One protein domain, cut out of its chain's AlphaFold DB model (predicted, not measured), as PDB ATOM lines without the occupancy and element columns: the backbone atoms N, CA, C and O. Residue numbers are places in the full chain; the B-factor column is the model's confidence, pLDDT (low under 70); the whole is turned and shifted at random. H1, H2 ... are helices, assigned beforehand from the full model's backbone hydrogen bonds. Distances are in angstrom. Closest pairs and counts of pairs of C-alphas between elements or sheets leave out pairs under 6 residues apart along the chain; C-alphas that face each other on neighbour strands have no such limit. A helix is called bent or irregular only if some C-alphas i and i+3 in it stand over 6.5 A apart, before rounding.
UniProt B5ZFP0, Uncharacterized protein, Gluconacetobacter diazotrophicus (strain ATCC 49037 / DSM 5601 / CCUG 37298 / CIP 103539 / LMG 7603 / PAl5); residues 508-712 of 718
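This is residues 508 to 712 of the 718 residues of an uncharacterized protein of Gluconacetobacter diazotrophicus (strain ATCC 49037 / DSM 5601 / CCUG 37298 / CIP 103539 / LMG 7603 / PAl5) (UniProt B5ZFP0). Two long helices, H1 and H5, lie side by side running opposite ways, with H5 in the middle of the domain; H2, H3 and H6 join them in a bundle. A crossed group of H4, H7, H8 and H9 packs beside it, H7 on H5 and H4 on H3. The printed part has 205 residues with nine named helices, H1 to H9 in order, and no named strand; its class is all helix. It is compact, with a radius of gyration of the C-alphas of 17.3 A and spans of 56, 43 and 30 A.

H1, residues 508 to 544, and H2, residues 550 to 570, form a helical hairpin at a shallow tilt of 24 degrees, touching through residues 525 to 535 of H1 alone; the closest C-alphas are those of Asn 532 and Ser 563, 6.0 A. H2 is irregular, with C-alphas 555 and 558 7.1 A apart and a kink of 55 degrees near residue 557. It touches H3, residues 582 to 600, the same way at a shallow tilt of 20 degrees, the C-alphas of Arg 568 and Leu 592 being closest at 6.4 A. H3 and H4, residues 605 to 615, form a helical hairpin. H5, residues 623 to 649, is the hub, touching four helices. H1 and H5 run opposite ways at a shallow tilt of 23 degrees, with the C-alphas of Ala 529 and Asn 637 closest at 4.7 A. H5 and H6, residues 654 to 665, form a helical hairpin. H5 touches H7, residues 669 to 675, at a steep tilt of 62 degrees; the C-alphas of Gly 635 and Ile 672 are closest at 3.9 A. H8, residues 678 to 688, touches H4 and makes a helical hairpin with H9, residues 692 to 710, the C-alphas of Met 688 and Gly 694 closest at 4.4 A. H1 and H9 are apart. In H3, H4, H5, H7, H8 and H9 every O i to N i+4 pair is within hydrogen-bond range; in H1 32 of 33 are, in H2 14 of 17, in H6 7 of 8.

H1 begins at C-alpha 508 (12.340, 5.277, 114.742) and is 52.3 A long; H5 is 39.0 A, H2 28.7 A, H9 27.4 A and H3 27.0 A. H9 ends at C-alpha 710 (13.081, -8.612, 84.524).

The C-alphas of Arg 508 and Asp 619 are farthest apart, 56.8 A. The printed part has no cut. The link from H2 to H3 is long, 11 residues. Residues 508 to 512, 579 and 617 to 621 have pLDDT under 70.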
ATOM      1  N   ARG A 508      12.685   6.535 115.432       54.47
ATOM      2  CA  ARG A 508      12.340   5.277 114.742       54.47
ATOM      3  C   ARG A 508      10.832   5.123 114.556       54.47
ATOM      4  O   ARG A 508      10.396   4.807 113.455       54.47
ATOM      5  N   THR A 509      10.046   5.407 115.594       65.31
ATOM      6  CA  THR A 509       8.580   5.441 115.539       65.31
ATOM      7  C   THR A 509       8.105   6.448 114.500       65.31
ATOM      8  O   THR A 509       7.259   6.096 113.688       65.31
ATOM      9  N   LYS A 510       8.705   7.644 114.433       68.94
ATOM     10  CA  LYS A 510       8.399   8.616 113.383       68.94
ATOM     11  C   LYS A 510       8.766   8.096 111.992       68.94
ATOM     12  O   LYS A 510       7.918   8.133 111.118       68.94
ATOM     13  N   ALA A 511       9.968   7.560 111.777       61.06
ATOM     14  CA  ALA A 511      10.340   7.021 110.463       61.06
ATOM     15  C   ALA A 511       9.418   5.866 110.008       61.06
ATOM     16  O   ALA A 511       9.125   5.747 108.818       61.06
ATOM     17  N   ALA A 512       8.927   5.054 110.951       68.38
ATOM     18  CA  ALA A 512       7.915   4.033 110.699       68.38
ATOM     19  C   ALA A 512       6.532   4.643 110.402       68.38
ATOM     20  O   ALA A 512       5.885   4.210 109.457       68.38
ATOM     21  N   GLN A 513       6.098   5.671 111.139       74.81
ATOM     22  CA  GLN A 513       4.851   6.410 110.886       74.81
ATOM     23  C   GLN A 513       4.870   7.149 109.540       74.81
ATOM     24  O   GLN A 513       3.874   7.129 108.826       74.81
ATOM     25  N   ASP A 514       6.000   7.751 109.163       75.81
ATOM     26  CA  ASP A 514       6.196   8.419 107.874       75.81
ATOM     27  C   ASP A 514       6.089   7.392 106.722       75.81
ATOM     28  O   ASP A 514       5.426   7.652 105.718       75.81
ATOM     29  N   MET A 515       6.670   6.191 106.878       84.06
ATOM     30  CA  MET A 515       6.507   5.079 105.923       84.06
ATOM     31  C   MET A 515       5.096   4.488 105.906       84.06
ATOM     32  O   MET A 515       4.592   4.149 104.838       84.06
ATOM     33  N   GLU A 516       4.435   4.379 107.053       81.31
ATOM     34  CA  GLU A 516       3.062   3.878 107.125       81.31
ATOM     35  C   GLU A 516       2.072   4.888 106.524       81.31
ATOM     36  O   GLU A 516       1.102   4.500 105.875       81.31
ATOM     37  N   GLY A 517       2.374   6.187 106.617       82.88
ATOM     38  CA  GLY A 517       1.711   7.245 105.859       82.88
ATOM     39  C   GLY A 517       1.901   7.092 104.347       82.88
ATOM     40  O   GLY A 517       0.926   7.205 103.604       82.88
ATOM     41  N   VAL A 518       3.114   6.759 103.881       80.88
ATOM     42  CA  VAL A 518       3.372   6.426 102.465       80.88
ATOM     43  C   VAL A 518       2.555   5.209 102.025       80.88
ATOM     44  O   VAL A 518       1.848   5.304 101.026       80.88
ATOM     45  N   ARG A 519       2.588   4.100 102.777       82.56
ATOM     46  CA  ARG A 519       1.823   2.878 102.462       82.56
ATOM     47  C   ARG A 519       0.318   3.116 102.463       82.56
ATOM     48  O   ARG A 519      -0.372   2.672 101.552       82.56
ATOM     49  N   THR A 520      -0.192   3.872 103.433       83.81
ATOM     50  CA  THR A 520      -1.607   4.274 103.489       83.81
ATOM     51  C   THR A 520      -1.980   5.117 102.267       83.81
ATOM     52  O   THR A 520      -3.029   4.903 101.659       83.81
ATOM     53  N   ALA A 521      -1.120   6.054 101.855       79.00
ATOM     54  CA  ALA A 521      -1.346   6.861 100.659       79.00
ATOM     55  C   ALA A 521      -1.339   6.012  99.375       79.00
ATOM     56  O   ALA A 521      -2.246   6.162  98.554       79.00
ATOM     57  N   THR A 522      -0.383   5.090  99.207       81.81
ATOM     58  CA  THR A 522      -0.327   4.217  98.023       81.81
ATOM     59  C   THR A 522      -1.450   3.179  98.004       81.81
ATOM     60  O   THR A 522      -1.988   2.907  96.934       81.81
ATOM     61  N   ALA A 523      -1.881   2.655  99.154       82.94
ATOM     62  CA  ALA A 523      -2.983   1.692  99.238       82.94
ATOM     63  C   ALA A 523      -4.321   2.323  98.812       82.94
ATOM     64  O   ALA A 523      -5.040   1.763  97.982       82.94
ATOM     65  N   ASN A 524      -4.606   3.540  99.290       77.81
ATOM     66  CA  ASN A 524      -5.773   4.321  98.864       77.81
ATOM     67  C   ASN A 524      -5.760   4.606  97.348       77.81
ATOM     68  O   ASN A 524      -6.801   4.554  96.689       77.81
ATOM     69  N   GLN A 525      -4.580   4.878  96.777       82.38
ATOM     70  CA  GLN A 525      -4.405   5.056  95.331       82.38
ATOM     71  C   GLN A 525      -4.613   3.737  94.565       82.38
ATOM     72  O   GLN A 525      -5.246   3.738  93.509       82.38
ATOM     73  N   VAL A 526      -4.161   2.604  95.114       86.38
ATOM     74  CA  VAL A 526      -4.314   1.275  94.502       86.38
ATOM     75  C   VAL A 526      -5.751   0.823  94.397       86.38
ATOM     76  O   VAL A 526      -6.124   0.325  93.338       86.38
ATOM     77  N   GLU A 527      -6.588   1.021  95.415       82.56
ATOM     78  CA  GLU A 527      -8.004   0.689  95.248       82.56
ATOM     79  C   GLU A 527      -8.644   1.509  94.109       82.56
ATOM     80  O   GLU A 527      -9.497   1.011  93.372       82.56
ATOM     81  N   GLY A 528      -8.240   2.777  93.956       80.94
ATOM     82  CA  GLY A 528      -8.642   3.629  92.836       80.94
ATOM     83  C   GLY A 528      -8.193   3.055  91.492       80.94
ATOM     84  O   GLY A 528      -9.022   2.847  90.609       80.94
ATOM     85  N   ALA A 529      -6.906   2.724  91.370       87.19
ATOM     86  CA  ALA A 529      -6.298   2.145  90.174       87.19
ATOM     87  C   ALA A 529      -6.890   0.771  89.799       87.19
ATOM     88  O   ALA A 529      -7.152   0.509  88.627       87.19
ATOM     89  N   GLN A 530      -7.169  -0.093  90.779       88.12
ATOM     90  CA  GLN A 530      -7.801  -1.401  90.573       88.12
ATOM     91  C   GLN A 530      -9.264  -1.269  90.133       88.12
ATOM     92  O   GLN A 530      -9.673  -1.930  89.176       88.12
ATOM     93  N   ARG A 531     -10.048  -0.387  90.772       86.06
ATOM     94  CA  ARG A 531     -11.426  -0.086  90.342       86.06
ATOM     95  C   ARG A 531     -11.454   0.504  88.929       86.06
ATOM     96  O   ARG A 531     -12.290   0.096  88.127       86.06
ATOM     97  N   ASN A 532     -10.513   1.391  88.607       87.19
ATOM     98  CA  ASN A 532     -10.343   1.942  87.264       87.19
ATOM     99  C   ASN A 532     -10.010   0.830  86.251       87.19
ATOM    100  O   ASN A 532     -10.742   0.652  85.285       87.19
ATOM    101  N   ASN A 533      -9.001  -0.008  86.521       91.69
ATOM    102  CA  ASN A 533      -8.659  -1.169  85.688       91.69
ATOM    103  C   ASN A 533      -9.848  -2.117  85.459       91.69
ATOM    104  O   ASN A 533     -10.000  -2.627  84.350       91.69
ATOM    105  N   GLY A 534     -10.712  -2.331  86.457       90.50
ATOM    106  CA  GLY A 534     -11.951  -3.100  86.300       90.50
ATOM    107  C   GLY A 534     -12.915  -2.476  85.284       90.50
ATOM    108  O   GLY A 534     -13.342  -3.153  84.349       90.50
ATOM    109  N   ILE A 535     -13.195  -1.174  85.417       87.94
ATOM    110  CA  ILE A 535     -14.061  -0.422  84.492       87.94
ATOM    111  C   ILE A 535     -13.475  -0.426  83.071       87.94
ATOM    112  O   ILE A 535     -14.179  -0.757  82.121       87.94
ATOM    113  N   LEU A 536     -12.182  -0.126  82.919       90.50
ATOM    114  CA  LEU A 536     -11.496  -0.084  81.622       90.50
ATOM    115  C   LEU A 536     -11.452  -1.466  80.944       90.50
ATOM    116  O   LEU A 536     -11.632  -1.566  79.730       90.50
ATOM    117  N   THR A 537     -11.304  -2.545  81.724       92.19
ATOM    118  CA  THR A 537     -11.401  -3.927  81.218       92.19
ATOM    119  C   THR A 537     -12.814  -4.236  80.719       92.19
ATOM    120  O   THR A 537     -12.960  -4.794  79.632       92.19
ATOM    121  N   GLN A 538     -13.854  -3.845  81.467       90.19
ATOM    122  CA  GLN A 538     -15.244  -4.008  81.030       90.19
ATOM    123  C   GLN A 538     -15.516  -3.215  79.744       90.19
ATOM    124  O   GLN A 538     -16.052  -3.779  78.796       90.19
ATOM    125  N   MET A 539     -15.097  -1.946  79.677       88.81
ATOM    126  CA  MET A 539     -15.242  -1.112  78.478       88.81
ATOM    127  C   MET A 539     -14.572  -1.761  77.262       88.81
ATOM    128  O   MET A 539     -15.204  -1.888  76.217       88.81
ATOM    129  N   ASN A 540     -13.328  -2.233  77.397       90.62
ATOM    130  CA  ASN A 540     -12.620  -2.914  76.309       90.62
ATOM    131  C   ASN A 540     -13.342  -4.197  75.864       90.62
ATOM    132  O   ASN A 540     -13.521  -4.404  74.665       90.62
ATOM    133  N   HIS A 541     -13.827  -5.011  76.807       91.00
ATOM    134  CA  HIS A 541     -14.601  -6.214  76.495       91.00
ATOM    135  C   HIS A 541     -15.923  -5.894  75.775       91.00
ATOM    136  O   HIS A 541     -16.274  -6.562  74.806       91.00
ATOM    137  N   GLU A 542     -16.647  -4.853  76.193       88.81
ATOM    138  CA  GLU A 542     -17.886  -4.425  75.536       88.81
ATOM    139  C   GLU A 542     -17.647  -3.811  74.152       88.81
ATOM    140  O   GLU A 542     -18.482  -3.977  73.260       88.81
ATOM    141  N   VAL A 543     -16.512  -3.133  73.955       88.25
ATOM    142  CA  VAL A 543     -16.075  -2.614  72.654       88.25
ATOM    143  C   VAL A 543     -15.747  -3.759  71.691       88.25
ATOM    144  O   VAL A 543     -16.265  -3.753  70.569       88.25
ATOM    145  N   ASP A 544     -14.972  -4.754  72.135       88.44
ATOM    146  CA  ASP A 544     -14.600  -5.942  71.350       88.44
ATOM    147  C   ASP A 544     -15.818  -6.834  71.043       88.44
ATOM    148  O   ASP A 544     -16.005  -7.259  69.905       88.44
ATOM    149  N   ALA A 545     -16.719  -7.033  72.013       90.56
ATOM    150  CA  ALA A 545     -18.014  -7.695  71.809       90.56
ATOM    151  C   ALA A 545     -19.007  -6.856  70.975       90.56
ATOM    152  O   ALA A 545     -20.124  -7.288  70.698       90.56
ATOM    153  N   GLY A 546     -18.638  -5.626  70.612       87.81
ATOM    154  CA  GLY A 546     -19.439  -4.717  69.803       87.81
ATOM    155  C   GLY A 546     -20.652  -4.088  70.495       87.81
ATOM    156  O   GLY A 546     -21.345  -3.309  69.844       87.81
ATOM    157  N   THR A 547     -20.875  -4.366  71.784       87.25
ATOM    158  CA  THR A 547     -22.036  -3.923  72.583       87.25
ATOM    159  C   THR A 547     -21.862  -2.558  73.261       87.25
ATOM    160  O   THR A 547     -22.757  -2.117  73.982       87.25
ATOM    161  N   TRP A 548     -20.716  -1.901  73.081       83.75
ATOM    162  CA  TRP A 548     -20.453  -0.555  73.594       83.75
ATOM    163  C   TRP A 548     -21.337   0.505  72.916       83.75
ATOM    164  O   TRP A 548     -21.351   0.609  71.688       83.75
ATOM    165  N   THR A 549     -22.042   1.317  73.713       79.25
ATOM    166  CA  THR A 549     -22.914   2.415  73.251       79.25
ATOM    167  C   THR A 549     -22.707   3.687  74.091       79.25
ATOM    168  O   THR A 549     -22.171   3.608  75.202       79.25
ATOM    169  N   PRO A 550     -23.152   4.871  73.620       73.69
ATOM    170  CA  PRO A 550     -23.160   6.095  74.428       73.69
ATOM    171  C   PRO A 550     -23.926   5.946  75.753       73.69
ATOM    172  O   PRO A 550     -23.478   6.452  76.782       73.69
ATOM    173  N   ASP A 551     -25.020   5.180  75.770       76.44
ATOM    174  CA  ASP A 551     -25.797   4.934  76.992       76.44
ATOM    175  C   ASP A 551     -24.996   4.138  78.029       76.44
ATOM    176  O   ASP A 551     -25.032   4.465  79.217       76.44
ATOM    177  N   LYS A 552     -24.197   3.148  77.598       80.00
ATOM    178  CA  LYS A 552     -23.279   2.423  78.494       80.00
ATOM    179  C   LYS A 552     -22.188   3.324  79.065       80.00
ATOM    180  O   LYS A 552     -21.848   3.198  80.237       80.00
ATOM    181  N   TYR A 553     -21.688   4.286  78.287       79.75
ATOM    182  CA  TYR A 553     -20.771   5.289  78.828       79.75
ATOM    183  C   TYR A 553     -21.413   6.091  79.976       79.75
ATOM    184  O   TYR A 553     -20.754   6.356  80.982       79.75
ATOM    185  N   SER A 554     -22.711   6.407  79.889       76.88
ATOM    186  CA  SER A 554     -23.410   7.168  80.934       76.88
ATOM    187  C   SER A 554     -23.442   6.476  82.307       76.88
ATOM    188  O   SER A 554     -23.422   7.172  83.325       76.88
ATOM    189  N   SER A 555     -23.427   5.135  82.359       79.31
ATOM    190  CA  SER A 555     -23.416   4.383  83.622       79.31
ATOM    191  C   SER A 555     -22.016   4.292  84.244       79.31
ATOM    192  O   SER A 555     -21.889   4.370  85.467       79.31
ATOM    193  N   VAL A 556     -20.953   4.219  83.430       80.25
ATOM    194  CA  VAL A 556     -19.560   4.191  83.923       80.25
ATOM    195  C   VAL A 556     -18.949   5.577  84.162       80.25
ATOM    196  O   VAL A 556     -17.991   5.681  84.935       80.25
ATOM    197  N   ARG A 557     -19.497   6.660  83.578       83.06
ATOM    198  CA  ARG A 557     -18.900   8.016  83.626       83.06
ATOM    199  C   ARG A 557     -18.555   8.503  85.035       83.06
ATOM    200  O   ARG A 557     -17.543   9.169  85.213       83.06
ATOM    201  N   LEU A 558     -19.358   8.158  86.048       81.19
ATOM    202  CA  LEU A 558     -19.121   8.578  87.436       81.19
ATOM    203  C   LEU A 558     -17.920   7.853  88.069       81.19
ATOM    204  O   LEU A 558     -17.219   8.435  88.896       81.19
ATOM    205  N   GLY A 559     -17.666   6.600  87.679       79.56
ATOM    206  CA  GLY A 559     -16.472   5.855  88.080       79.56
ATOM    207  C   GLY A 559     -15.217   6.378  87.379       79.56
ATOM    208  O   GLY A 559     -14.210   6.642  88.039       79.56
ATOM    209  N   LEU A 560     -15.312   6.614  86.066       80.62
ATOM    210  CA  LEU A 560     -14.238   7.214  85.264       80.62
ATOM    211  C   LEU A 560     -13.868   8.615  85.770       80.62
ATOM    212  O   LEU A 560     -12.694   8.892  85.978       80.62
ATOM    213  N   TRP A 561     -14.855   9.469  86.061       83.50
ATOM    214  CA  TRP A 561     -14.643  10.805  86.627       83.50
ATOM    215  C   TRP A 561     -13.872  10.768  87.953       83.50
ATOM    216  O   TRP A 561     -12.875  11.473  88.107       83.50
ATOM    217  N   LYS A 562     -14.284   9.905  88.896       81.38
ATOM    218  CA  LYS A 562     -13.586   9.735  90.184       81.38
ATOM    219  C   LYS A 562     -12.151   9.241  89.994       81.38
ATOM    220  O   LYS A 562     -11.248   9.748  90.650       81.38
ATOM    221  N   SER A 563     -11.943   8.287  89.087       77.19
ATOM    222  CA  SER A 563     -10.623   7.701  88.825       77.19
ATOM    223  C   SER A 563      -9.680   8.694  88.137       77.19
ATOM    224  O   SER A 563      -8.539   8.852  88.567       77.19
ATOM    225  N   LEU A 564     -10.168   9.440  87.139       81.50
ATOM    226  CA  LEU A 564      -9.414  10.519  86.496       81.50
ATOM    227  C   LEU A 564      -9.067  11.635  87.487       81.50
ATOM    228  O   LEU A 564      -7.934  12.102  87.478       81.50
ATOM    229  N   ASN A 565      -9.983  12.038  88.375       84.12
ATOM    230  CA  ASN A 565      -9.685  13.065  89.379       84.12
ATOM    231  C   ASN A 565      -8.702  12.589  90.462       84.12
ATOM    232  O   ASN A 565      -7.875  13.385  90.906       84.12
ATOM    233  N   ALA A 566      -8.716  11.305  90.837       80.06
ATOM    234  CA  ALA A 566      -7.690  10.733  91.711       80.06
ATOM    235  C   ALA A 566      -6.295  10.786  91.060       80.06
ATOM    236  O   ALA A 566      -5.345  11.273  91.670       80.06
ATOM    237  N   LEU A 567      -6.183  10.367  89.795       83.12
ATOM    238  CA  LEU A 567      -4.926  10.419  89.039       83.12
ATOM    239  C   LEU A 567      -4.461  11.866  88.779       83.12
ATOM    240  O   LEU A 567      -3.283  12.166  88.943       83.12
ATOM    241  N   ARG A 568      -5.372  12.792  88.447       85.69
ATOM    242  CA  ARG A 568      -5.063  14.226  88.272       85.69
ATOM    243  C   ARG A 568      -4.541  14.859  89.557       85.69
ATOM    244  O   ARG A 568      -3.558  15.591  89.503       85.69
ATOM    245  N   SER A 569      -5.118  14.513  90.709       82.31
ATOM    246  CA  SER A 569      -4.614  14.953  92.016       82.31
ATOM    247  C   SER A 569      -3.178  14.474  92.277       82.31
ATOM    248  O   SER A 569      -2.366  15.249  92.778       82.31
ATOM    249  N   MET A 570      -2.822  13.248  91.868       73.81
ATOM    250  CA  MET A 570      -1.442  12.741  91.946       73.81
ATOM    251  C   MET A 570      -0.478  13.485  91.005       73.81
ATOM    252  O   MET A 570       0.675  13.714  91.372       73.81
ATOM    253  N   ALA A 571      -0.956  13.903  89.830       73.75
ATOM    254  CA  ALA A 571      -0.201  14.713  88.872       73.75
ATOM    255  C   ALA A 571      -0.149  16.220  89.216       73.75
ATOM    256  O   ALA A 571       0.440  17.002  88.473       73.75
ATOM    257  N   GLY A 572      -0.777  16.656  90.317       78.81
ATOM    258  CA  GLY A 572      -0.887  18.077  90.674       78.81
ATOM    259  C   GLY A 572      -1.759  18.899  89.713       78.81
ATOM    260  O   GLY A 572      -1.622  20.117  89.650       78.81
ATOM    261  N   MET A 573      -2.635  18.243  88.946       79.44
ATOM    262  CA  MET A 573      -3.533  18.870  87.978       79.44
ATOM    263  C   MET A 573      -4.878  19.228  88.619       79.44
ATOM    264  O   MET A 573      -5.434  18.442  89.387       79.44
ATOM    265  N   GLU A 574      -5.452  20.365  88.213       83.25
ATOM    266  CA  GLU A 574      -6.797  20.788  88.626       83.25
ATOM    267  C   GLU A 574      -7.854  19.697  88.362       83.25
ATOM    268  O   GLU A 574      -7.820  19.056  87.296       83.25
ATOM    269  N   PRO A 575      -8.803  19.467  89.289       84.81
ATOM    270  CA  PRO A 575      -9.839  18.456  89.132       84.81
ATOM    271  C   PRO A 575     -10.795  18.811  87.988       84.81
ATOM    272  O   PRO A 575     -11.103  19.970  87.727       84.81
ATOM    273  N   LEU A 576     -11.304  17.784  87.312       81.38
ATOM    274  CA  LEU A 576     -12.345  17.925  86.302       81.38
ATOM    275  C   LEU A 576     -13.685  18.208  86.983       81.38
ATOM    276  O   LEU A 576     -14.101  17.436  87.851       81.38
ATOM    277  N   GLU A 577     -14.410  19.218  86.506       75.88
ATOM    278  CA  GLU A 577     -15.825  19.433  86.846       75.88
ATOM    279  C   GLU A 577     -16.701  18.254  86.380       75.88
ATOM    280  O   GLU A 577     -17.692  17.908  87.021       75.88
ATOM    281  N   GLY A 578     -16.295  17.575  85.302       72.81
ATOM    282  CA  GLY A 578     -16.947  16.374  84.791       72.81
ATOM    283  C   GLY A 578     -16.192  15.719  83.632       72.81
ATOM    284  O   GLY A 578     -15.243  16.271  83.079       72.81
ATOM    285  N   VAL A 579     -16.661  14.537  83.232       69.12
ATOM    286  CA  VAL A 579     -16.481  13.998  81.876       69.12
ATOM    287  C   VAL A 579     -17.883  13.828  81.293       69.12
ATOM    288  O   VAL A 579     -18.625  12.929  81.686       69.12
ATOM    289  N   GLY A 580     -18.303  14.807  80.485       70.50
ATOM    290  CA  GLY A 580     -19.690  14.916  80.022       70.50
ATOM    291  C   GLY A 580     -20.076  13.799  79.055       70.50
ATOM    292  O   GLY A 580     -21.125  13.173  79.217       70.50
ATOM    293  N   ASP A 581     -19.181  13.526  78.110       78.12
ATOM    294  CA  ASP A 581     -19.308  12.560  77.024       78.12
ATOM    295  C   ASP A 581     -17.978  11.805  76.784       78.12
ATOM    296  O   ASP A 581     -16.981  11.984  77.495       78.12
ATOM    297  N   GLN A 582     -17.976  10.929  75.776       75.25
ATOM    298  CA  GLN A 582     -16.814  10.121  75.396       75.25
ATOM    299  C   GLN A 582     -15.648  10.965  74.844       75.25
ATOM    300  O   GLN A 582     -14.494  10.574  75.020       75.25
ATOM    301  N   GLU A 583     -15.914  12.127  74.240       78.19
ATOM    302  CA  GLU A 583     -14.880  13.003  73.673       78.19
ATOM    303  C   GLU A 583     -14.135  13.741  74.787       78.19
ATOM    304  O   GLU A 583     -12.905  13.710  74.855       78.19
ATOM    305  N   ALA A 584     -14.883  14.318  75.733       79.75
ATOM    306  CA  ALA A 584     -14.350  14.908  76.952       79.75
ATOM    307  C   ALA A 584     -13.545  13.881  77.760       79.75
ATOM    308  O   ALA A 584     -12.485  14.214  78.288       79.75
ATOM    309  N   TYR A 585     -13.997  12.623  77.829       82.38
ATOM    310  CA  TYR A 585     -13.234  11.542  78.453       82.38
ATOM    311  C   TYR A 585     -11.894  11.279  77.751       82.38
ATOM    312  O   TYR A 585     -10.859  11.314  78.420       82.38
ATOM    313  N   VAL A 586     -11.883  11.075  76.428       81.00
ATOM    314  CA  VAL A 586     -10.646  10.873  75.648       81.00
ATOM    315  C   VAL A 586      -9.696  12.060  75.828       81.00
ATOM    316  O   VAL A 586      -8.557  11.884  76.255       81.00
ATOM    317  N   LYS A 587     -10.187  13.284  75.616       82.81
ATOM    318  CA  LYS A 587      -9.421  14.532  75.737       82.81
ATOM    319  C   LYS A 587      -8.807  14.721  77.126       82.81
ATOM    320  O   LYS A 587      -7.617  15.015  77.238       82.81
ATOM    321  N   ASN A 588      -9.589  14.517  78.186       84.56
ATOM    322  CA  ASN A 588      -9.114  14.656  79.564       84.56
ATOM    323  C   ASN A 588      -8.118  13.550  79.953       84.56
ATOM    324  O   ASN A 588      -7.247  13.790  80.790       84.56
ATOM    325  N   SER A 589      -8.220  12.372  79.333       85.44
ATOM    326  CA  SER A 589      -7.291  11.254  79.528       85.44
ATOM    327  C   SER A 589      -5.956  11.492  78.821       85.44
ATOM    328  O   SER A 589      -4.913  11.303  79.437       85.44
ATOM    329  N   VAL A 590      -5.959  12.010  77.588       84.19
ATOM    330  CA  VAL A 590      -4.727  12.413  76.877       84.19
ATOM    331  C   VAL A 590      -4.006  13.541  77.617       84.19
ATOM    332  O   VAL A 590      -2.793  13.481  77.801       84.19
ATOM    333  N   GLN A 591      -4.743  14.539  78.122       85.19
ATOM    334  CA  GLN A 591      -4.165  15.586  78.975       85.19
ATOM    335  C   GLN A 591      -3.539  15.025  80.258       85.19
ATOM    336  O   GLN A 591      -2.494  15.507  80.687       85.19
ATOM    337  N   LEU A 592      -4.173  14.027  80.880       86.31
ATOM    338  CA  LEU A 592      -3.666  13.368  82.082       86.31
ATOM    339  C   LEU A 592      -2.384  12.574  81.801       86.31
ATOM    340  O   LEU A 592      -1.403  12.724  82.525       86.31
ATOM    341  N   LEU A 593      -2.384  11.761  80.741       86.31
ATOM    342  CA  LEU A 593      -1.235  10.961  80.318       86.31
ATOM    343  C   LEU A 593      -0.045  11.866  79.971       86.31
ATOM    344  O   LEU A 593       1.034  11.680  80.528       86.31
ATOM    345  N   GLY A 594      -0.263  12.912  79.167       84.19
ATOM    346  CA  GLY A 594       0.752  13.930  78.880       84.19
ATOM    347  C   GLY A 594       1.244  14.662  80.136       84.19
ATOM    348  O   GLY A 594       2.441  14.899  80.278       84.19
ATOM    349  N   GLY A 595       0.355  14.961  81.089       84.00
ATOM    350  CA  GLY A 595       0.717  15.550  82.384       84.00
ATOM    351  C   GLY A 595       1.687  14.673  83.185       84.00
ATOM    352  O   GLY A 595       2.747  15.149  83.591       84.00
ATOM    353  N   PHE A 596       1.373  13.384  83.339       85.69
ATOM    354  CA  PHE A 596       2.262  12.403  83.975       85.69
ATOM    355  C   PHE A 596       3.593  12.251  83.223       85.69
ATOM    356  O   PHE A 596       4.660  12.305  83.836       85.69
ATOM    357  N   VAL A 597       3.543  12.104  81.898       85.38
ATOM    358  CA  VAL A 597       4.729  11.982  81.040       85.38
ATOM    359  C   VAL A 597       5.649  13.197  81.199       85.38
ATOM    360  O   VAL A 597       6.837  13.027  81.448       85.38
ATOM    361  N   HIS A 598       5.127  14.424  81.154       82.56
ATOM    362  CA  HIS A 598       5.934  15.632  81.357       82.56
ATOM    363  C   HIS A 598       6.450  15.798  82.798       82.56
ATOM    364  O   HIS A 598       7.556  16.305  82.988       82.56
ATOM    365  N   GLN A 599       5.686  15.373  83.810       83.12
ATOM    366  CA  GLN A 599       6.083  15.454  85.222       83.12
ATOM    367  C   GLN A 599       7.270  14.535  85.546       83.12
ATOM    368  O   GLN A 599       8.174  14.934  86.285       83.12
ATOM    369  N   TYR A 600       7.262  13.311  85.013       82.19
ATOM    370  CA  TYR A 600       8.251  12.277  85.331       82.19
ATOM    371  C   TYR A 600       9.354  12.123  84.275       82.19
ATOM    372  O   TYR A 600      10.445  11.653  84.597       82.19
ATOM    373  N   ASN A 601       9.121  12.590  83.046       80.06
ATOM    374  CA  ASN A 601      10.084  12.594  81.949       80.06
ATOM    375  C   ASN A 601      10.146  13.987  81.276       80.06
ATOM    376  O   ASN A 601       9.675  14.175  80.155       80.06
ATOM    377  N   PRO A 602      10.743  15.002  81.930       77.44
ATOM    378  CA  PRO A 602      10.772  16.367  81.401       77.44
ATOM    379  C   PRO A 602      11.669  16.548  80.162       77.44
ATOM    380  O   PRO A 602      11.563  17.572  79.495       77.44
ATOM    381  N   GLN A 603      12.553  15.589  79.849       73.31
ATOM    382  CA  GLN A 603      13.483  15.679  78.712       73.31
ATOM    383  C   GLN A 603      12.906  15.039  77.440       73.31
ATOM    384  O   GLN A 603      12.940  15.655  76.378       73.31
ATOM    385  N   GLY A 604      12.342  13.832  77.544       75.88
ATOM    386  CA  GLY A 604      11.696  13.128  76.434       75.88
ATOM    387  C   GLY A 604      10.197  13.411  76.291       75.88
ATOM    388  O   GLY A 604       9.621  13.160  75.233       75.88
ATOM    389  N   GLY A 605       9.556  13.954  77.332       80.75
ATOM    390  CA  GLY A 605       8.100  13.986  77.483       80.75
ATOM    391  C   GLY A 605       7.323  14.699  76.377       80.75
ATOM    392  O   GLY A 605       6.188  14.318  76.107       80.75
ATOM    393  N   ALA A 606       7.931  15.667  75.683       81.56
ATOM    394  CA  ALA A 606       7.319  16.285  74.505       81.56
ATOM    395  C   ALA A 606       7.152  15.269  73.361       81.56
ATOM    396  O   ALA A 606       6.046  15.089  72.863       81.56
ATOM    397  N   HIS A 607       8.219  14.544  73.007       81.06
ATOM    398  CA  HIS A 607       8.177  13.507  71.971       81.06
ATOM    399  C   HIS A 607       7.304  12.319  72.384       81.06
ATOM    400  O   HIS A 607       6.551  11.805  71.564       81.06
ATOM    401  N   VAL A 608       7.344  11.916  73.659       84.12
ATOM    402  CA  VAL A 608       6.497  10.833  74.183       84.12
ATOM    403  C   VAL A 608       5.011  11.215  74.133       84.12
ATOM    404  O   VAL A 608       4.197  10.419  73.671       84.12
ATOM    405  N   THR A 609       4.647  12.439  74.531       84.81
ATOM    406  CA  THR A 609       3.255  12.930  74.468       84.81
ATOM    407  C   THR A 609       2.784  13.108  73.021       84.81
ATOM    408  O   THR A 609       1.645  12.772  72.692       84.81
ATOM    409  N   GLU A 610       3.658  13.575  72.126       83.94
ATOM    410  CA  GLU A 610       3.403  13.640  70.682       83.94
ATOM    411  C   GLU A 610       3.193  12.236  70.083       83.94
ATOM    412  O   GLU A 610       2.299  12.036  69.264       83.94
ATOM    413  N   ALA A 611       3.963  11.239  70.527       83.88
ATOM    414  CA  ALA A 611       3.860   9.857  70.069       83.88
ATOM    415  C   ALA A 611       2.613   9.132  70.597       83.88
ATOM    416  O   ALA A 611       1.973   8.419  69.825       83.88
ATOM    417  N   MET A 612       2.217   9.348  71.858       82.75
ATOM    418  CA  MET A 612       0.940   8.845  72.395       82.75
ATOM    419  C   MET A 612      -0.248   9.486  71.673       82.75
ATOM    420  O   MET A 612      -1.096   8.786  71.128       82.75
ATOM    421  N   SER A 613      -0.275  10.820  71.562       82.06
ATOM    422  CA  SER A 613      -1.362  11.514  70.855       82.06
ATOM    423  C   SER A 613      -1.431  11.182  69.358       82.06
ATOM    424  O   SER A 613      -2.527  11.146  68.813       82.06
ATOM    425  N   SER A 614      -0.305  10.849  68.711       79.31
ATOM    426  CA  SER A 614      -0.281  10.323  67.332       79.31
ATOM    427  C   SER A 614      -0.734   8.859  67.222       79.31
ATOM    428  O   SER A 614      -1.211   8.452  66.165       79.31
ATOM    429  N   GLY A 615      -0.575   8.057  68.282       70.62
ATOM    430  CA  GLY A 615      -1.033   6.662  68.358       70.62
ATOM    431  C   GLY A 615      -2.543   6.510  68.573       70.62
ATOM    432  O   GLY A 615      -3.111   5.458  68.269       70.62
ATOM    433  N   ILE A 616      -3.206   7.563  69.055       74.25
ATOM    434  CA  ILE A 616      -4.658   7.626  69.226       74.25
ATOM    435  C   ILE A 616      -5.294   8.122  67.911       74.25
ATOM    436  O   ILE A 616      -4.936   9.195  67.430       74.25
ATOM    437  N   PRO A 617      -6.254   7.387  67.311       62.19
ATOM    438  CA  PRO A 617      -6.933   7.813  66.089       62.19
ATOM    439  C   PRO A 617      -7.612   9.186  66.229       62.19
ATOM    440  O   PRO A 617      -8.556   9.340  67.001       62.19
ATOM    441  N   ASN A 618      -7.137  10.154  65.442       55.44
ATOM    442  CA  ASN A 618      -7.613  11.540  65.393       55.44
ATOM    443  C   ASN A 618      -9.099  11.654  64.996       55.44
ATOM    444  O   ASN A 618      -9.887  12.330  65.655       55.44
ATOM    445  N   ASP A 619      -9.483  10.993  63.903       45.66
ATOM    446  CA  ASP A 619     -10.751  11.259  63.228       45.66
ATOM    447  C   ASP A 619     -11.885  10.354  63.733       45.66
ATOM    448  O   ASP A 619     -12.076   9.224  63.279       45.66
ATOM    449  N   THR A 620     -12.689  10.918  64.641       49.34
ATOM    450  CA  THR A 620     -13.847  10.326  65.344       49.34
ATOM    451  C   THR A 620     -13.521   9.261  66.400       49.34
ATOM    452  O   THR A 620     -12.518   8.552  66.339       49.34
ATOM    453  N   MET A 621     -14.423   9.145  67.386       60.66
ATOM    454  CA  MET A 621     -14.351   8.250  68.555       60.66
ATOM    455  C   MET A 621     -14.486   6.764  68.172       60.66
ATOM    456  O   MET A 621     -15.458   6.079  68.494       60.66
ATOM    457  N   SER A 622     -13.495   6.262  67.443       72.06
ATOM    458  CA  SER A 622     -13.417   4.880  66.991       72.06
ATOM    459  C   SER A 622     -13.281   3.904  68.165       72.06
ATOM    460  O   SER A 622     -12.674   4.200  69.197       72.06
ATOM    461  N   LYS A 623     -13.802   2.686  67.977       76.56
ATOM    462  CA  LYS A 623     -13.652   1.575  68.932       76.56
ATOM    463  C   LYS A 623     -12.178   1.338  69.301       76.56
ATOM    464  O   LYS A 623     -11.857   1.172  70.473       76.56
ATOM    465  N   SER A 624     -11.283   1.415  68.318       77.19
ATOM    466  CA  SER A 624      -9.828   1.348  68.487       77.19
ATOM    467  C   SER A 624      -9.251   2.506  69.314       77.19
ATOM    468  O   SER A 624      -8.390   2.259  70.153       77.19
ATOM    469  N   GLY A 625      -9.728   3.743  69.138       80.69
ATOM    470  CA  GLY A 625      -9.279   4.891  69.937       80.69
ATOM    471  C   GLY A 625      -9.710   4.829  71.402       80.69
ATOM    472  O   GLY A 625      -8.912   5.130  72.288       80.69
ATOM    473  N   ILE A 626     -10.924   4.338  71.678       81.94
ATOM    474  CA  ILE A 626     -11.370   4.076  73.056       81.94
ATOM    475  C   ILE A 626     -10.494   2.991  73.701       81.94
ATOM    476  O   ILE A 626     -10.037   3.174  74.828       81.94
ATOM    477  N   LYS A 627     -10.182   1.900  72.983       86.12
ATOM    478  CA  LYS A 627      -9.260   0.865  73.487       86.12
ATOM    479  C   LYS A 627      -7.838   1.382  73.714       86.12
ATOM    480  O   LYS A 627      -7.231   0.971  74.696       86.12
ATOM    481  N   ALA A 628      -7.322   2.272  72.860       87.25
ATOM    482  CA  ALA A 628      -6.003   2.887  73.033       87.25
ATOM    483  C   ALA A 628      -5.920   3.652  74.362       87.25
ATOM    484  O   ALA A 628      -5.145   3.277  75.239       87.25
ATOM    485  N   VAL A 629      -6.807   4.635  74.558       87.88
ATOM    486  CA  VAL A 629      -6.865   5.446  75.786       87.88
ATOM    487  C   VAL A 629      -7.098   4.581  77.024       87.88
ATOM    488  O   VAL A 629      -6.456   4.785  78.052       87.88
ATOM    489  N   ASN A 630      -7.981   3.581  76.935       90.44
ATOM    490  CA  ASN A 630      -8.208   2.653  78.038       90.44
ATOM    491  C   ASN A 630      -6.936   1.860  78.377       90.44
ATOM    492  O   ASN A 630      -6.573   1.793  79.546       90.44
ATOM    493  N   SER A 631      -6.237   1.291  77.390       91.19
ATOM    494  CA  SER A 631      -4.979   0.564  77.608       91.19
ATOM    495  C   SER A 631      -3.892   1.454  78.213       91.19
ATOM    496  O   SER A 631      -3.238   1.047  79.172       91.19
ATOM    497  N   GLU A 632      -3.729   2.682  77.721       91.69
ATOM    498  CA  GLU A 632      -2.743   3.629  78.247       91.69
ATOM    499  C   GLU A 632      -3.037   4.016  79.707       91.69
ATOM    500  O   GLU A 632      -2.150   3.953  80.562       91.69
ATOM    501  N   LEU A 633      -4.303   4.307  80.035       91.31
ATOM    502  CA  LEU A 633      -4.745   4.522  81.417       91.31
ATOM    503  C   LEU A 633      -4.572   3.274  82.292       91.31
ATOM    504  O   LEU A 633      -4.243   3.409  83.470       91.31
ATOM    505  N   MET A 634      -4.757   2.064  81.750       92.12
ATOM    506  CA  MET A 634      -4.475   0.828  82.486       92.12
ATOM    507  C   MET A 634      -2.984   0.681  82.809       92.12
ATOM    508  O   MET A 634      -2.649   0.195  83.884       92.12
ATOM    509  N   GLY A 635      -2.086   1.147  81.937       93.06
ATOM    510  CA  GLY A 635      -0.651   1.181  82.226       93.06
ATOM    511  C   GLY A 635      -0.304   2.201  83.313       93.06
ATOM    512  O   GLY A 635       0.458   1.900  84.228       93.06
ATOM    513  N   LEU A 636      -0.939   3.376  83.292       93.00
ATOM    514  CA  LEU A 636      -0.812   4.359  84.372       93.00
ATOM    515  C   LEU A 636      -1.353   3.824  85.717       93.00
ATOM    516  O   LEU A 636      -0.724   4.023  86.755       93.00
ATOM    517  N   ASN A 637      -2.470   3.089  85.716       92.25
ATOM    518  CA  ASN A 637      -2.975   2.389  86.905       92.25
ATOM    519  C   ASN A 637      -1.993   1.305  87.392       92.25
ATOM    520  O   ASN A 637      -1.772   1.169  88.594       92.25
ATOM    521  N   ASP A 638      -1.389   0.541  86.477       93.38
ATOM    522  CA  ASP A 638      -0.411  -0.497  86.817       93.38
ATOM    523  C   ASP A 638       0.862   0.095  87.443       93.38
ATOM    524  O   ASP A 638       1.391  -0.487  88.386       93.38
ATOM    525  N   TRP A 639       1.309   1.282  87.008       94.06
ATOM    526  CA  TRP A 639       2.396   2.033  87.656       94.06
ATOM    527  C   TRP A 639       2.064   2.389  89.116       94.06
ATOM    528  O   TRP A 639       2.899   2.215  90.004       94.06
ATOM    529  N   VAL A 640       0.822   2.808  89.400       91.25
ATOM    530  CA  VAL A 640       0.343   3.053  90.777       91.25
ATOM    531  C   VAL A 640       0.334   1.762  91.608       91.25
ATOM    532  O   VAL A 640       0.747   1.766  92.770       91.25
ATOM    533  N   ILE A 641      -0.085   0.640  91.014       90.75
ATOM    534  CA  ILE A 641      -0.095  -0.681  91.662       90.75
ATOM    535  C   ILE A 641       1.331  -1.163  91.957       90.75
ATOM    536  O   ILE A 641       1.617  -1.569  93.084       90.75
ATOM    537  N   ALA A 642       2.249  -1.038  91.000       91.75
ATOM    538  CA  ALA A 642       3.660  -1.343  91.193       91.75
ATOM    539  C   ALA A 642       4.296  -0.461  92.283       91.75
ATOM    540  O   ALA A 642       5.038  -0.982  93.118       91.75
ATOM    541  N   LYS A 643       3.944   0.833  92.358       91.00
ATOM    542  CA  LYS A 643       4.435   1.745  93.406       91.00
ATOM    543  C   LYS A 643       4.030   1.301  94.808       91.00
ATOM    544  O   LYS A 643       4.834   1.378  95.735       91.00
ATOM    545  N   ASN A 644       2.798   0.828  94.969       90.94
ATOM    546  CA  ASN A 644       2.313   0.308  96.244       90.94
ATOM    547  C   ASN A 644       2.951  -1.030  96.622       90.94
ATOM    548  O   ASN A 644       3.308  -1.222  97.779       90.94
ATOM    549  N   ASN A 645       3.110  -1.942  95.660       89.94
ATOM    550  CA  ASN A 645       3.773  -3.223  95.907       89.94
ATOM    551  C   ASN A 645       5.225  -2.982  96.352       89.94
ATOM    552  O   ASN A 645       5.651  -3.497  97.381       89.94
ATOM    553  N   PHE A 646       5.932  -2.077  95.664       88.00
ATOM    554  CA  PHE A 646       7.254  -1.611  96.082       88.00
ATOM    555  C   PHE A 646       7.229  -0.999  97.496       88.00
ATOM    556  O   PHE A 646       8.118  -1.288  98.285       88.00
ATOM    557  N   ALA A 647       6.205  -0.214  97.862       87.88
ATOM    558  CA  ALA A 647       6.060   0.388  99.200       87.88
ATOM    559  C   ALA A 647       5.761  -0.620 100.329       87.88
ATOM    560  O   ALA A 647       6.121  -0.373 101.486       87.88
ATOM    561  N   ALA A 648       5.097  -1.735 100.013       87.25
ATOM    562  CA  ALA A 648       4.799  -2.798 100.968       87.25
ATOM    563  C   ALA A 648       6.086  -3.516 101.404       87.25
ATOM    564  O   ALA A 648       6.365  -3.596 102.602       87.25
ATOM    565  N   ASP A 649       6.906  -3.932 100.436       85.25
ATOM    566  CA  ASP A 649       8.156  -4.666 100.679       85.25
ATOM    567  C   ASP A 649       9.332  -3.757 101.109       85.25
ATOM    568  O   ASP A 649      10.371  -4.240 101.569       85.25
ATOM    569  N   TYR A 650       9.190  -2.429 100.994       85.31
ATOM    570  CA  TYR A 650      10.259  -1.478 101.306       85.31
ATOM    571  C   TYR A 650      10.588  -1.394 102.808       85.31
ATOM    572  O   TYR A 650       9.709  -1.184 103.649       85.31
ATOM    573  N   GLN A 651      11.886  -1.478 103.133       78.69
ATOM    574  CA  GLN A 651      12.414  -1.469 104.509       78.69
ATOM    575  C   GLN A 651      13.167  -0.180 104.905       78.69
ATOM    576  O   GLN A 651      13.575  -0.039 106.058       78.69
ATOM    577  N   GLY A 652      13.381   0.759 103.975       75.25
ATOM    578  CA  GLY A 652      13.961   2.077 104.272       75.25
ATOM    579  C   GLY A 652      12.913   3.102 104.729       75.25
ATOM    580  O   GLY A 652      11.752   2.769 104.943       75.25
ATOM    581  N   ASN A 653      13.310   4.374 104.853       81.75
ATOM    582  CA  ASN A 653      12.392   5.476 105.183       81.75
ATOM    583  C   ASN A 653      11.760   6.139 103.939       81.75
ATOM    584  O   ASN A 653      12.239   5.964 102.819       81.75
ATOM    585  N   ALA A 654      10.729   6.969 104.144       72.50
ATOM    586  CA  ALA A 654       9.933   7.592 103.079       72.50
ATOM    587  C   ALA A 654      10.748   8.413 102.053       72.50
ATOM    588  O   ALA A 654      10.428   8.418 100.862       72.50
ATOM    589  N   ALA A 655      11.827   9.076 102.484       72.19
ATOM    590  CA  ALA A 655      12.702   9.841 101.593       72.19
ATOM    591  C   ALA A 655      13.660   8.944 100.788       72.19
ATOM    592  O   ALA A 655      14.077   9.314  99.690       72.19
ATOM    593  N   GLN A 656      14.003   7.760 101.304       76.56
ATOM    594  CA  GLN A 656      14.726   6.743 100.538       76.56
ATOM    595  C   GLN A 656      13.778   6.071  99.532       76.56
ATOM    596  O   GLN A 656      14.079   6.075  98.342       76.56
ATOM    597  N   PHE A 657      12.585   5.647  99.975       83.50
ATOM    598  CA  PHE A 657      11.538   5.043  99.137       83.50
ATOM    599  C   PHE A 657      11.272   5.849  97.863       83.50
ATOM    600  O   PHE A 657      11.308   5.301  96.764       83.50
ATOM    601  N   GLN A 658      11.045   7.161  97.984       80.94
ATOM    602  CA  GLN A 658      10.687   7.987  96.830       80.94
ATOM    603  C   GLN A 658      11.862   8.202  95.855       80.94
ATOM    604  O   GLN A 658      11.623   8.501  94.685       80.94
ATOM    605  N   ARG A 659      13.117   8.019  96.288       81.56
ATOM    606  CA  ARG A 659      14.287   8.022  95.391       81.56
ATOM    607  C   ARG A 659      14.491   6.667  94.733       81.56
ATOM    608  O   ARG A 659      14.682   6.618  93.525       81.56
ATOM    609  N   ASP A 660      14.385   5.588  95.496       80.31
ATOM    610  CA  ASP A 660      14.587   4.234  94.982       80.31
ATOM    611  C   ASP A 660      13.469   3.857  93.998       80.31
ATOM    612  O   ASP A 660      13.756   3.340  92.921       80.31
ATOM    613  N   TRP A 661      12.219   4.250  94.282       87.56
ATOM    614  CA  TRP A 661      11.123   4.189  93.312       87.56
ATOM    615  C   TRP A 661      11.442   4.980  92.041       87.56
ATOM    616  O   TRP A 661      11.264   4.463  90.942       87.56
ATOM    617  N   ASN A 662      11.951   6.213  92.167       83.56
ATOM    618  CA  ASN A 662      12.295   7.026  91.000       83.56
ATOM    619  C   ASN A 662      13.409   6.394  90.149       83.56
ATOM    620  O   ASN A 662      13.357   6.487  88.925       83.56
ATOM    621  N   ASN A 663      14.375   5.723  90.782       79.50
ATOM    622  CA  ASN A 663      15.477   5.035  90.108       79.50
ATOM    623  C   ASN A 663      15.036   3.742  89.395       79.50
ATOM    624  O   ASN A 663      15.617   3.392  88.371       79.50
ATOM    625  N   VAL A 664      14.045   3.022  89.936       76.69
ATOM    626  CA  VAL A 664      13.562   1.739  89.384       76.69
ATOM    627  C   VAL A 664      12.440   1.938  88.360       76.69
ATOM    628  O   VAL A 664      12.461   1.328  87.296       76.69
ATOM    629  N   ALA A 665      11.458   2.779  88.684       82.00
ATOM    630  CA  ALA A 665      10.171   2.880  87.996       82.00
ATOM    631  C   ALA A 665       9.617   4.321  87.981       82.00
ATOM    632  O   ALA A 665       8.408   4.528  87.900       82.00
ATOM    633  N   GLY A 666      10.477   5.340  88.093       79.56
ATOM    634  CA  GLY A 666      10.048   6.736  88.237       79.56
ATOM    635  C   GLY A 666       9.205   7.271  87.081       79.56
ATOM    636  O   GLY A 666       8.317   8.084  87.312       79.56
ATOM    637  N   ASP A 667       9.455   6.787  85.867       89.19
ATOM    638  CA  ASP A 667       8.693   7.119  84.663       89.19
ATOM    639  C   ASP A 667       7.511   6.135  84.494       89.19
ATOM    640  O   ASP A 667       7.750   4.924  84.477       89.19
ATOM    641  N   PRO A 668       6.252   6.598  84.354       92.94
ATOM    642  CA  PRO A 668       5.111   5.734  84.044       92.94
ATOM    643  C   PRO A 668       5.073   5.272  82.578       92.94
ATOM    644  O   PRO A 668       4.375   4.305  82.266       92.94
ATOM    645  N   THR A 669       5.826   5.908  81.673       93.19
ATOM    646  CA  THR A 669       5.811   5.624  80.227       93.19
ATOM    647  C   THR A 669       6.047   4.144  79.884       93.19
ATOM    648  O   THR A 669       5.267   3.613  79.098       93.19
ATOM    649  N   PRO A 670       7.012   3.414  80.488       93.62
ATOM    650  CA  PRO A 670       7.176   1.973  80.265       93.62
ATOM    651  C   PRO A 670       5.937   1.127  80.618       93.62
ATOM    652  O   PRO A 670       5.640   0.149  79.937       93.62
ATOM    653  N   PHE A 671       5.177   1.507  81.653       94.50
ATOM    654  CA  PHE A 671       3.949   0.804  82.040       94.50
ATOM    655  C   PHE A 671       2.821   1.091  81.042       94.50
ATOM    656  O   PHE A 671       2.141   0.165  80.598       94.50
ATOM    657  N   ILE A 672       2.674   2.354  80.626       93.12
ATOM    658  CA  ILE A 672       1.756   2.783  79.558       93.12
ATOM    659  C   ILE A 672       2.057   2.010  78.258       93.12
ATOM    660  O   ILE A 672       1.167   1.373  77.693       93.12
ATOM    661  N   MET A 673       3.328   1.964  77.848       92.56
ATOM    662  CA  MET A 673       3.804   1.216  76.681       92.56
ATOM    663  C   MET A 673       3.513  -0.290  76.774       92.56
ATOM    664  O   MET A 673       3.022  -0.864  75.805       92.56
ATOM    665  N   SER A 674       3.719  -0.930  77.933       93.00
ATOM    666  CA  SER A 674       3.446  -2.371  78.108       93.00
ATOM    667  C   SER A 674       1.980  -2.766  77.848       93.00
ATOM    668  O   SER A 674       1.683  -3.919  77.512       93.00
ATOM    669  N   ARG A 675       1.039  -1.818  77.965       93.00
ATOM    670  CA  ARG A 675      -0.389  -2.052  77.713       93.00
ATOM    671  C   ARG A 675      -0.829  -1.791  76.276       93.00
ATOM    672  O   ARG A 675      -1.852  -2.362  75.888       93.00
ATOM    673  N   MET A 676      -0.077  -1.014  75.494       90.62
ATOM    674  CA  MET A 676      -0.400  -0.715  74.092       90.62
ATOM    675  C   MET A 676      -0.659  -1.997  73.282       90.62
ATOM    676  O   MET A 676       0.016  -3.018  73.442       90.62
ATOM    677  N   GLU A 677      -1.654  -1.962  72.396       87.38
ATOM    678  CA  GLU A 677      -1.813  -2.980  71.353       87.38
ATOM    679  C   GLU A 677      -0.736  -2.779  70.273       87.38
ATOM    680  O   GLU A 677      -0.290  -1.654  70.040       87.38
ATOM    681  N   LYS A 678      -0.326  -3.843  69.566       88.19
ATOM    682  CA  LYS A 678       0.758  -3.749  68.567       88.19
ATOM    683  C   LYS A 678       0.585  -2.595  67.553       88.19
ATOM    684  O   LYS A 678       1.564  -1.881  67.357       88.19
ATOM    685  N   PRO A 679      -0.603  -2.325  66.972       87.44
ATOM    686  CA  PRO A 679      -0.775  -1.187  66.064       87.44
ATOM    687  C   PRO A 679      -0.506   0.180  66.714       87.44
ATOM    688  O   PRO A 679       0.009   1.074  66.052       87.44
ATOM    689  N   GLN A 680      -0.812   0.342  68.007       87.00
ATOM    690  CA  GLN A 680      -0.525   1.570  68.763       87.00
ATOM    691  C   GLN A 680       0.982   1.698  69.006       87.00
ATOM    692  O   GLN A 680       1.553   2.752  68.744       87.00
ATOM    693  N   MET A 681       1.643   0.605  69.410       89.81
ATOM    694  CA  MET A 681       3.100   0.559  69.585       89.81
ATOM    695  C   MET A 681       3.852   0.833  68.273       89.81
ATOM    696  O   MET A 681       4.841   1.560  68.276       89.81
ATOM    697  N   ASP A 682       3.369   0.309  67.143       90.88
ATOM    698  CA  ASP A 682       3.963   0.545  65.821       90.88
ATOM    699  C   ASP A 682       3.870   2.029  65.414       90.88
ATOM    700  O   ASP A 682       4.841   2.583  64.892       90.88
ATOM    701  N   VAL A 683       2.748   2.707  65.698       90.06
ATOM    702  CA  VAL A 683       2.588   4.152  65.444       90.06
ATOM    703  C   VAL A 683       3.400   4.999  66.432       90.06
ATOM    704  O   VAL A 683       4.081   5.931  66.007       90.06
ATOM    705  N   PHE A 684       3.400   4.651  67.722       91.06
ATOM    706  CA  PHE A 684       4.214   5.306  68.752       91.06
ATOM    707  C   PHE A 684       5.707   5.238  68.393       91.06
ATOM    708  O   PHE A 684       6.391   6.261  68.336       91.06
ATOM    709  N   ALA A 685       6.196   4.045  68.041       92.81
ATOM    710  CA  ALA A 685       7.553   3.842  67.556       92.81
ATOM    711  C   ALA A 685       7.817   4.629  66.263       92.81
ATOM    712  O   ALA A 685       8.873   5.245  66.138       92.81
ATOM    713  N   ALA A 686       6.883   4.664  65.307       93.69
ATOM    714  CA  ALA A 686       7.036   5.445  64.079       93.69
ATOM    715  C   ALA A 686       7.129   6.962  64.338       93.69
ATOM    716  O   ALA A 686       7.919   7.633  63.671       93.69
ATOM    717  N   GLN A 687       6.387   7.505  65.314       92.06
ATOM    718  CA  GLN A 687       6.493   8.915  65.705       92.06
ATOM    719  C   GLN A 687       7.832   9.201  66.390       92.06
ATOM    720  O   GLN A 687       8.563  10.092  65.955       92.06
ATOM    721  N   MET A 688       8.198   8.407  67.403       91.12
ATOM    722  CA  MET A 688       9.477   8.546  68.110       91.12
ATOM    723  C   MET A 688      10.672   8.407  67.154       91.12
ATOM    724  O   MET A 688      11.683   9.087  67.314       91.12
ATOM    725  N   ASN A 689      10.548   7.587  66.103       93.31
ATOM    726  CA  ASN A 689      11.587   7.428  65.092       93.31
ATOM    727  C   ASN A 689      11.810   8.656  64.187       93.31
ATOM    728  O   ASN A 689      12.821   8.675  63.482       93.31
ATOM    729  N   ARG A 690      10.939   9.679  64.197       91.56
ATOM    730  CA  ARG A 690      11.077  10.875  63.339       91.56
ATOM    731  C   ARG A 690      12.296  11.727  63.708       91.56
ATOM    732  O   ARG A 690      13.098  12.053  62.832       91.56
ATOM    733  N   THR A 691      12.470  12.060  64.986       89.25
ATOM    734  CA  THR A 691      13.611  12.857  65.478       89.25
ATOM    735  C   THR A 691      14.759  11.954  65.939       89.25
ATOM    736  O   THR A 691      14.591  10.750  66.133       89.25
ATOM    737  N   LYS A 692      15.972  12.497  66.085       87.62
ATOM    738  CA  LYS A 692      17.107  11.727  66.633       87.62
ATOM    739  C   LYS A 692      16.927  11.520  68.140       87.62
ATOM    740  O   LYS A 692      17.252  10.461  68.669       87.62
ATOM    741  N   GLU A 693      16.360  12.524  68.780       83.75
ATOM    742  CA  GLU A 693      16.094  12.667  70.200       83.75
ATOM    743  C   GLU A 693      14.993  11.681  70.623       83.75
ATOM    744  O   GLU A 693      15.180  10.908  71.559       83.75
ATOM    745  N   GLY A 694      13.907  11.592  69.844       85.19
ATOM    746  CA  GLY A 694      12.858  10.582  70.007       85.19
ATOM    747  C   GLY A 694      13.372   9.149  69.829       85.19
ATOM    748  O   GLY A 694      12.981   8.271  70.594       85.19
ATOM    749  N   ARG A 695      14.315   8.895  68.907       90.19
ATOM    750  CA  ARG A 695      14.962   7.570  68.783       90.19
ATOM    751  C   ARG A 695      15.766   7.192  70.022       90.19
ATOM    752  O   ARG A 695      15.694   6.045  70.460       90.19
ATOM    753  N   GLN A 696      16.515   8.138  70.586       88.00
ATOM    754  CA  GLN A 696      17.287   7.917  71.811       88.00
ATOM    755  C   GLN A 696      16.364   7.678  73.013       88.00
ATOM    756  O   GLN A 696      16.599   6.752  73.790       88.00
ATOM    757  N   GLU A 697      15.273   8.437  73.124       88.69
ATOM    758  CA  GLU A 697      14.293   8.241  74.191       88.69
ATOM    759  C   GLU A 697      13.524   6.920  74.043       88.69
ATOM    760  O   GLU A 697      13.355   6.198  75.021       88.69
ATOM    761  N   PHE A 698      13.135   6.525  72.828       91.81
ATOM    762  CA  PHE A 698      12.487   5.233  72.580       91.81
ATOM    763  C   PHE A 698      13.385   4.053  72.977       91.81
ATOM    764  O   PHE A 698      12.930   3.130  73.648       91.81
ATOM    765  N   GLN A 699      14.681   4.108  72.651       91.00
ATOM    766  CA  GLN A 699      15.658   3.107  73.102       91.00
ATOM    767  C   GLN A 699      15.800   3.087  74.636       91.00
ATOM    768  O   GLN A 699      15.844   2.015  75.239       91.00
ATOM    769  N   SER A 700      15.810   4.261  75.275       90.38
ATOM    770  CA  SER A 700      15.826   4.417  76.738       90.38
ATOM    771  C   SER A 700      14.569   3.841  77.411       90.38
ATOM    772  O   SER A 700      14.654   3.230  78.479       90.38
ATOM    773  N   LEU A 701      13.398   3.999  76.790       90.00
ATOM    774  CA  LEU A 701      12.119   3.473  77.271       90.00
ATOM    775  C   LEU A 701      12.009   1.954  77.099       90.00
ATOM    776  O   LEU A 701      11.590   1.275  78.034       90.00
ATOM    777  N   VAL A 702      12.442   1.405  75.960       90.62
ATOM    778  CA  VAL A 702      12.502  -0.051  75.731       90.62
ATOM    779  C   VAL A 702      13.472  -0.719  76.710       90.62
ATOM    780  O   VAL A 702      13.112  -1.712  77.338       90.62
ATOM    781  N   GLY A 703      14.655  -0.137  76.940       90.19
ATOM    782  CA  GLY A 703      15.587  -0.626  77.963       90.19
ATOM    783  C   GLY A 703      14.977  -0.635  79.372       90.19
ATOM    784  O   GLY A 703      15.125  -1.613  80.106       90.19
ATOM    785  N   ARG A 704      14.218   0.413  79.728       89.12
ATOM    786  CA  ARG A 704      13.479   0.483  81.001       89.12
ATOM    787  C   ARG A 704      12.327  -0.525  81.080       89.12
ATOM    788  O   ARG A 704      12.153  -1.118  82.139       89.12
ATOM    789  N   MET A 705      11.590  -0.792  79.996       88.81
ATOM    790  CA  MET A 705      10.597  -1.881  79.968       88.81
ATOM    791  C   MET A 705      11.250  -3.237  80.254       88.81
ATOM    792  O   MET A 705      10.801  -3.938  81.152       88.81
ATOM    793  N   ILE A 706      12.351  -3.577  79.575       88.38
ATOM    794  CA  ILE A 706      13.060  -4.851  79.782       88.38
ATOM    795  C   ILE A 706      13.538  -4.990  81.241       88.38
ATOM    796  O   ILE A 706      13.406  -6.059  81.839       88.38
ATOM    797  N   GLN A 707      14.028  -3.910  81.859       87.56
ATOM    798  CA  GLN A 707      14.408  -3.895  83.278       87.56
ATOM    799  C   GLN A 707      13.203  -4.093  84.225       87.56
ATOM    800  O   GLN A 707      13.299  -4.820  85.220       87.56
ATOM    801  N   LEU A 708      12.059  -3.472  83.925       88.62
ATOM    802  CA  LEU A 708      10.819  -3.604  84.701       88.62
ATOM    803  C   LEU A 708      10.163  -4.983  84.534       88.62
ATOM    804  O   LEU A 708       9.567  -5.497  85.477       88.62
ATOM    805  N   GLU A 709      10.306  -5.609  83.365       87.19
ATOM    806  CA  GLU A 709       9.873  -6.986  83.106       87.19
ATOM    807  C   GLU A 709      10.770  -7.983  83.854       87.19
ATOM    808  O   GLU A 709      10.276  -8.852  84.570       87.19
ATOM    809  N   THR A 710      12.093  -7.787  83.802       86.50
ATOM    810  CA  THR A 710      13.081  -8.612  84.524       86.50
ATOM    811  C   THR A 710      12.909  -8.539  86.049       86.50
ATOM    812  O   THR A 710      13.169  -9.515  86.749       86.50
ATOM    813  N   SER A 711      12.438  -7.405  86.580       81.00
ATOM    814  CA  SER A 711      12.101  -7.239  88.005       81.00
ATOM    815  C   SER A 711      10.658  -7.629  88.361       81.00
ATOM    816  O   SER A 711      10.267  -7.517  89.522       81.00
ATOM    817  N   GLY A 712       9.859  -8.105  87.397       86.31
ATOM    818  CA  GLY A 712       8.476  -8.543  87.611       86.31
ATOM    819  C   GLY A 712       7.468  -7.419  87.888       86.31
ATOM    820  O   GLY A 712       6.337  -7.705  88.287       86.31
TER     821      GLY A 712